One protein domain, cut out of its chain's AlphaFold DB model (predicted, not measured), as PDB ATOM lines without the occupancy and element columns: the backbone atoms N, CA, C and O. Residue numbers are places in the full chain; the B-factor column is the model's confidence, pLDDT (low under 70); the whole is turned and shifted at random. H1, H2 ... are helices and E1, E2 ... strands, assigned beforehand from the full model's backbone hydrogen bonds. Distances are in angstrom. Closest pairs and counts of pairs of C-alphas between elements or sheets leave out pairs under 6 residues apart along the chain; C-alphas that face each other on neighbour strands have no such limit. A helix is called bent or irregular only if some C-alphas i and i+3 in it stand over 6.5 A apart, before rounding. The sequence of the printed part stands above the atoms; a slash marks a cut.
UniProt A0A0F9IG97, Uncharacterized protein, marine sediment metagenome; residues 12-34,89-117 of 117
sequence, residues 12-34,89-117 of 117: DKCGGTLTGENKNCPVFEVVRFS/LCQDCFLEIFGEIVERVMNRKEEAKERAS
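What this domain is: This is residues 12 to 34 and 89 to 117 of the 117 residues of an uncharacterized protein of marine sediment metagenome (UniProt A0A0F9IG97). Picture one long, kinked helix, H1, whose later part sticks out as an arm from a small head; residues 98 to 117 stand free, of which 98 to 114 belong to H1. In the head, the single strand E1 starts near the first turns of H1, and the looping stretch of residues 12 to 27 lies at the end away from the arm. The printed part has 52 residues, with one named strand and then one named helix along the chain, and its class is mostly helix. It is only just loose, close to extended, with a radius of gyration of the C-alphas of 14.7 A, and only just flat, spanning 44 by 27 by 15 A.

Where its parts are: Find C-alpha 91 at (45.348, -23.071, 8.308); from there H1, residues 91 to 114, runs 29.8 A to C-alpha 114 at (37.431, 4.003, 17.917). H1 is irregular: C-alphas 97 and 100 are 7.9 A apart, and it has a kink of 69 degrees near residue 98. Look back to C-alpha 28 at (40.803, -26.108, 7.102) for E1, residues 28 to 33.

How they stand to each other: Compare H1 with E1 at Phe 28 and Gln 91, where their closest C-alphas are 5.6 A apart; their centres are 15.5 A apart. E1 pairs with no named strand, but its residues 28 to 29 form a short antiparallel pairing with residues 89 to 90. Inside H1, 18 of 20 O i to N i+4 pairs are within hydrogen-bond range.

The domain as a whole: The C-alphas farthest apart, those of Gly 15 and Ser 117, are 45.3 A apart. Residues 35 to 88 are not printed, and C-alphas 34 and 89 are 16.5 A apart across the cut. The mean pLDDT of the printed part is 71.4; look for values under 70 at residues 17 to 26, 102 to 103, 106 and 109 to 117.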
ATOM      1  N   ASP A  12      45.463 -27.339  -1.423       85.75
ATOM      2  CA  ASP A  12      45.807 -26.926  -2.793       85.75
ATOM      3  C   ASP A  12      47.182 -26.245  -2.905       85.75
ATOM      4  O   ASP A  12      47.790 -26.217  -3.975       85.75
ATOM      5  N   LYS A  13      47.697 -25.676  -1.804       85.19
ATOM      6  CA  LYS A  13      49.007 -25.004  -1.786       85.19
ATOM      7  C   LYS A  13      50.163 -25.964  -1.499       85.19
ATOM      8  O   LYS A  13      51.195 -25.885  -2.160       85.19
ATOM      9  N   CYS A  14      50.044 -26.799  -0.467       84.25
ATOM     10  CA  CYS A  14      51.171 -27.590   0.045       84.25
ATOM     11  C   CYS A  14      51.045 -29.101  -0.180       84.25
ATOM     12  O   CYS A  14      51.984 -29.819   0.154       84.25
ATOM     13  N   GLY A  15      49.907 -29.591  -0.684       78.44
ATOM     14  CA  GLY A  15      49.602 -31.026  -0.779       78.44
ATOM     15  C   GLY A  15      49.517 -31.722   0.585       78.44
ATOM     16  O   GLY A  15      49.511 -32.943   0.677       78.44
ATOM     17  N   GLY A  16      49.512 -30.953   1.677       75.25
ATOM     18  CA  GLY A  16      49.443 -31.483   3.030       75.25
ATOM     19  C   GLY A  16      48.067 -32.068   3.319       75.25
ATOM     20  O   GLY A  16      47.039 -31.515   2.918       75.25
ATOM     21  N   THR A  17      48.043 -33.168   4.066       65.31
ATOM     22  CA  THR A  17      46.803 -33.797   4.509       65.31
ATOM     23  C   THR A  17      46.029 -32.874   5.452       65.31
ATOM     24  O   THR A  17      46.564 -32.406   6.458       65.31
ATOM     25  N   LEU A  18      44.735 -32.678   5.183       63.31
ATOM     26  CA  LEU A  18      43.817 -31.929   6.057       63.31
ATOM     27  C   LEU A  18      43.451 -32.689   7.352       63.31
ATOM     28  O   LEU A  18      42.591 -32.261   8.114       63.31
ATOM     29  N   THR A  19      44.106 -33.822   7.623       57.62
ATOM     30  CA  THR A  19      43.845 -34.738   8.746       57.62
ATOM     31  C   THR A  19      44.461 -34.299  10.079       57.62
ATOM     32  O   THR A  19      44.374 -35.034  11.060       57.62
ATOM     33  N   GLY A  20      45.067 -33.109  10.156       50.97
ATOM     34  CA  GLY A  20      45.631 -32.584  11.406       50.97
ATOM     35  C   GLY A  20      47.026 -33.113  11.768       50.97
ATOM     36  O   GLY A  20      47.447 -32.964  12.912       50.97
ATOM     37  N   GLU A  21      47.768 -33.706  10.821       49.97
ATOM     38  CA  GLU A  21      49.201 -34.008  11.019       49.97
ATOM     39  C   GLU A  21      50.076 -32.740  11.039       49.97
ATOM     40  O   GLU A  21      51.162 -32.734  11.629       49.97
ATOM     41  N   ASN A  22      49.574 -31.630  10.486       52.78
ATOM     42  CA  ASN A  22      50.097 -30.306  10.806       52.78
ATOM     43  C   ASN A  22      49.736 -29.984  12.260       52.78
ATOM     44  O   ASN A  22      48.568 -29.873  12.623       52.78
ATOM     45  N   LYS A  23      50.764 -29.845  13.102       53.34
ATOM     46  CA  LYS A  23      50.679 -29.730  14.570       53.34
ATOM     47  C   LYS A  23      49.820 -28.566  15.098       53.34
ATOM     48  O   LYS A  23      49.581 -28.514  16.301       53.34
ATOM     49  N   ASN A  24      49.344 -27.671  14.234       50.12
ATOM     50  CA  ASN A  24      48.574 -26.484  14.586       50.12
ATOM     51  C   ASN A  24      47.178 -26.500  13.938       50.12
ATOM     52  O   ASN A  24      46.914 -25.737  13.020       50.12
ATOM     53  N   CYS A  25      46.278 -27.301  14.520       48.75
ATOM     54  CA  CYS A  25      44.815 -27.310  14.336       48.75
ATOM     55  C   CYS A  25      44.219 -28.175  13.196       48.75
ATOM     56  O   CYS A  25      44.703 -28.165  12.068       48.75
ATOM     57  N   PRO A  26      43.082 -28.863  13.454       63.34
ATOM     58  CA  PRO A  26      42.274 -29.563  12.444       63.34
ATOM     59  C   PRO A  26      41.407 -28.597  11.611       63.34
ATOM     60  O   PRO A  26      40.363 -28.983  11.086       63.34
ATOM     61  N   VAL A  27      41.778 -27.316  11.566       70.88
ATOM     62  CA  VAL A  27      41.010 -26.270  10.893       70.88
ATOM     63  C   VAL A  27      41.503 -26.179   9.455       70.88
ATOM     64  O   VAL A  27      42.696 -26.011   9.195       70.88
ATOM     65  N   PHE A  28      40.571 -26.311   8.522       77.25
ATOM     66  CA  PHE A  28      40.803 -26.108   7.102       77.25
ATOM     67  C   PHE A  28      39.912 -24.965   6.623       77.25
ATOM     68  O   PHE A  28      38.793 -24.789   7.108       77.25
ATOM     69  N   GLU A  29      40.432 -24.179   5.692       82.31
ATOM     70  CA  GLU A  29      39.797 -22.971   5.187       82.31
ATOM     71  C   GLU A  29      39.336 -23.210   3.752       82.31
ATOM     72  O   GLU A  29      40.110 -23.669   2.907       82.31
ATOM     73  N   VAL A  30      38.073 -22.884   3.478       85.12
ATOM     74  CA  VAL A  30      37.519 -22.894   2.120       85.12
ATOM     75  C   VAL A  30      37.432 -21.460   1.638       85.12
ATOM     76  O   VAL A  30      36.590 -20.678   2.088       85.12
ATOM     77  N   VAL A  31      38.321 -21.108   0.717       85.50
ATOM     78  CA  VAL A  31      38.416 -19.756   0.175       85.50
ATOM     79  C   VAL A  31      37.646 -19.694  -1.131       85.50
ATOM     80  O   VAL A  31      38.048 -20.288  -2.128       85.50
ATOM     81  N   ARG A  32      36.547 -18.937  -1.128       86.31
ATOM     82  CA  ARG A  32      35.791 -18.610  -2.339       86.31
ATOM     83  C   ARG A  32      36.247 -17.273  -2.889       86.31
ATOM     84  O   ARG A  32      36.197 -16.264  -2.185       86.31
ATOM     85  N   PHE A  33      36.664 -17.253  -4.145       86.00
ATOM     86  CA  PHE A  33      37.099 -16.034  -4.811       86.00
ATOM     87  C   PHE A  33      36.567 -15.960  -6.238       86.00
ATOM     88  O   PHE A  33      36.390 -16.962  -6.929       86.00
ATOM     89  N   SER A  34      36.318 -14.738  -6.692       88.69
ATOM     90  CA  SER A  34      35.930 -14.455  -8.067       88.69
ATOM     91  C   SER A  34      36.627 -13.191  -8.547       88.69
ATOM     92  O   SER A  34      37.123 -12.385  -7.754       88.69
ATOM     93  N   LEU A  89      42.487 -24.878   1.720       84.00
ATOM     94  CA  LEU A  89      43.775 -24.531   2.307       84.00
ATOM     95  C   LEU A  89      43.861 -25.029   3.746       84.00
ATOM     96  O   LEU A  89      42.920 -24.898   4.529       84.00
ATOM     97  N   CYS A  90      45.022 -25.562   4.132       82.38
ATOM     98  CA  CYS A  90      45.315 -25.746   5.550       82.38
ATOM     99  C   CYS A  90      45.510 -24.381   6.228       82.38
ATOM    100  O   CYS A  90      45.925 -23.414   5.582       82.38
ATOM    101  N   GLN A  91      45.250 -24.312   7.536       79.50
ATOM    102  CA  GLN A  91      45.348 -23.071   8.308       79.50
ATOM    103  C   GLN A  91      46.701 -22.361   8.144       79.50
ATOM    104  O   GLN A  91      46.729 -21.150   7.936       79.50
ATOM    105  N   ASP A  92      47.813 -23.098   8.176       80.25
ATOM    106  CA  ASP A  92      49.151 -22.514   8.013       80.25
ATOM    107  C   ASP A  92      49.313 -21.839   6.638       80.25
ATOM    108  O   ASP A  92      49.772 -20.701   6.542       80.25
ATOM    109  N   CYS A  93      48.870 -22.506   5.565       82.50
ATOM    110  CA  CYS A  93      48.938 -21.965   4.204       82.50
ATOM    111  C   CYS A  93      47.998 -20.776   4.007       82.50
ATOM    112  O   CYS A  93      48.361 -19.819   3.321       82.50
ATOM    113  N   PHE A  94      46.808 -20.830   4.607       84.62
ATOM    114  CA  PHE A  94      45.865 -19.723   4.593       84.62
ATOM    115  C   PHE A  94      46.452 -18.489   5.287       84.62
ATOM    116  O   PHE A  94      46.458 -17.406   4.706       84.62
ATOM    117  N   LEU A  95      47.011 -18.649   6.489       81.56
ATOM    118  CA  LEU A  95      47.623 -17.551   7.240       81.56
ATOM    119  C   LEU A  95      48.863 -16.984   6.549       81.56
ATOM    120  O   LEU A  95      49.092 -15.783   6.615       81.56
ATOM    121  N   GLU A  96      49.643 -17.804   5.850       83.31
ATOM    122  CA  GLU A  96      50.783 -17.316   5.072       83.31
ATOM    123  C   GLU A  96      50.334 -16.474   3.864       83.31
ATOM    124  O   GLU A  96      50.928 -15.439   3.579       83.31
ATOM    125  N   ILE A  97      49.269 -16.889   3.166       81.25
ATOM    126  CA  ILE A  97      48.728 -16.142   2.015       81.25
ATOM    127  C   ILE A  97      48.047 -14.847   2.473       81.25
ATOM    128  O   ILE A  97      48.197 -13.800   1.844       81.25
ATOM    129  N   PHE A  98      47.274 -14.915   3.556       78.69
ATOM    130  CA  PHE A  98      46.414 -13.820   3.992       78.69
ATOM    131  C   PHE A  98      46.980 -13.000   5.150       78.69
ATOM    132  O   PHE A  98      46.351 -12.010   5.512       78.69
ATOM    133  N   GLY A  99      48.145 -13.338   5.706       75.19
ATOM    134  CA  GLY A  99      48.692 -12.708   6.914       75.19
ATOM    135  C   GLY A  99      48.718 -11.182   6.844       75.19
ATOM    136  O   GLY A  99      48.124 -10.512   7.688       75.19
ATOM    137  N   GLU A 100      49.276 -10.619   5.770       70.25
ATOM    138  CA  GLU A 100      49.320  -9.162   5.584       70.25
ATOM    139  C   GLU A 100      47.935  -8.527   5.379       70.25
ATOM    140  O   GLU A 100      47.681  -7.389   5.784       70.25
ATOM    141  N   ILE A 101      47.023  -9.234   4.707       71.81
ATOM    142  CA  ILE A 101      45.671  -8.736   4.431       71.81
ATOM    143  C   ILE A 101      44.851  -8.740   5.720       71.81
ATOM    144  O   ILE A 101      44.134  -7.775   5.992       71.81
ATOM    145  N   VAL A 102      44.979  -9.796   6.522       67.56
ATOM    146  CA  VAL A 102      44.317  -9.954   7.817       67.56
ATOM    147  C   VAL A 102      44.769  -8.851   8.764       67.56
ATOM    148  O   VAL A 102      43.905  -8.174   9.316       67.56
ATOM    149  N   GLU A 103      46.072  -8.579   8.870       69.56
ATOM    150  CA  GLU A 103      46.580  -7.457   9.671       69.56
ATOM    151  C   GLU A 103      45.966  -6.118   9.234       69.56
ATOM    152  O   GLU A 103      45.405  -5.385  10.049       69.56
ATOM    153  N   ARG A 104      45.953  -5.812   7.928       71.25
ATOM    154  CA  ARG A 104      45.345  -4.562   7.425       71.25
ATOM    155  C   ARG A 104      43.832  -4.488   7.638       71.25
ATOM    156  O   ARG A 104      43.276  -3.394   7.754       71.25
ATOM    157  N   VAL A 105      43.116  -5.608   7.602       70.81
ATOM    158  CA  VAL A 105      41.665  -5.644   7.858       70.81
ATOM    159  C   VAL A 105      41.373  -5.481   9.347       70.81
ATOM    160  O   VAL A 105      40.443  -4.751   9.693       70.81
ATOM    161  N   MET A 106      42.163  -6.111  10.214       68.06
ATOM    162  CA  MET A 106      42.035  -5.989  11.666       68.06
ATOM    163  C   MET A 106      42.285  -4.546  12.112       68.06
ATOM    164  O   MET A 106      41.417  -3.969  12.763       68.06
ATOM    165  N   ASN A 107      43.357  -3.916  11.619       72.19
ATOM    166  CA  ASN A 107      43.670  -2.518  11.930       72.19
ATOM    167  C   ASN A 107      42.542  -1.562  11.496       72.19
ATOM    168  O   ASN A 107      42.103  -0.715  12.267       72.19
ATOM    169  N   ARG A 108      41.969  -1.748  10.295       71.62
ATOM    170  CA  ARG A 108      40.827  -0.931   9.828       71.62
ATOM    171  C   ARG A 108      39.562  -1.108  10.672       71.62
ATOM    172  O   ARG A 108      38.781  -0.169  10.805       71.62
ATOM    173  N   LYS A 109      39.321  -2.306  11.214       68.56
ATOM    174  CA  LYS A 109      38.178  -2.560  12.107       68.56
ATOM    175  C   LYS A 109      38.373  -1.923  13.480       68.56
ATOM    176  O   LYS A 109      37.385  -1.486  14.065       68.56
ATOM    177  N   GLU A 110      39.601  -1.869  13.988       67.50
ATOM    178  CA  GLU A 110      39.926  -1.165  15.235       67.50
ATOM    179  C   GLU A 110      39.735   0.346  15.080       67.50
ATOM    180  O   GLU A 110      38.983   0.939  15.851       67.50
ATOM    181  N   GLU A 111      40.250   0.940  14.000       69.25
ATOM    182  CA  GLU A 111      40.025   2.358  13.678       69.25
ATOM    183  C   GLU A 111      38.531   2.700  13.511       69.25
ATOM    184  O   GLU A 111      38.076   3.780  13.892       69.25
ATOM    185  N   ALA A 112      37.740   1.784  12.942       65.62
ATOM    186  CA  ALA A 112      36.296   1.961  12.805       65.62
ATOM    187  C   ALA A 112      35.550   1.870  14.148       65.62
ATOM    188  O   ALA A 112      34.520   2.523  14.312       65.62
ATOM    189  N   LYS A 113      36.058   1.084  15.108       64.25
ATOM    190  CA  LYS A 113      35.500   1.002  16.465       64.25
ATOM    191  C   LYS A 113      35.814   2.252  17.281       64.25
ATOM    192  O   LYS A 113      34.903   2.764  17.917       64.25
ATOM    193  N   GLU A 114      37.037   2.773  17.209       61.56
ATOM    194  CA  GLU A 114      37.431   4.003  17.917       61.56
ATOM    195  C   GLU A 114      36.673   5.247  17.435       61.56
ATOM    196  O   GLU A 114      36.442   6.170  18.203       61.56
ATOM    197  N   ARG A 115      36.246   5.281  16.166       58.50
ATOM    198  CA  ARG A 115      35.409   6.371  15.631       58.50
ATOM    199  C   ARG A 115      33.928   6.257  15.998       58.50
ATOM    200  O   ARG A 115      33.183   7.209  15.779       58.50
ATOM    201  N   ALA A 116      33.493   5.092  16.474       56.81
ATOM    202  CA  ALA A 116      32.112   4.817  16.868       56.81
ATOM    203  C   ALA A 116      31.890   4.896  18.392       56.81
ATOM    204  O   ALA A 116      30.745   4.799  18.836       56.81
ATOM    205  N   SER A 117      32.967   5.057  19.168       49.97
ATOM    206  CA  SER A 117      32.995   5.294  20.619       49.97
ATOM    207  C   SER A 117      33.257   6.757  20.944       49.97
ATOM    208  O   SER A 117      32.602   7.272  21.874       49.97
TER     209      SER A 117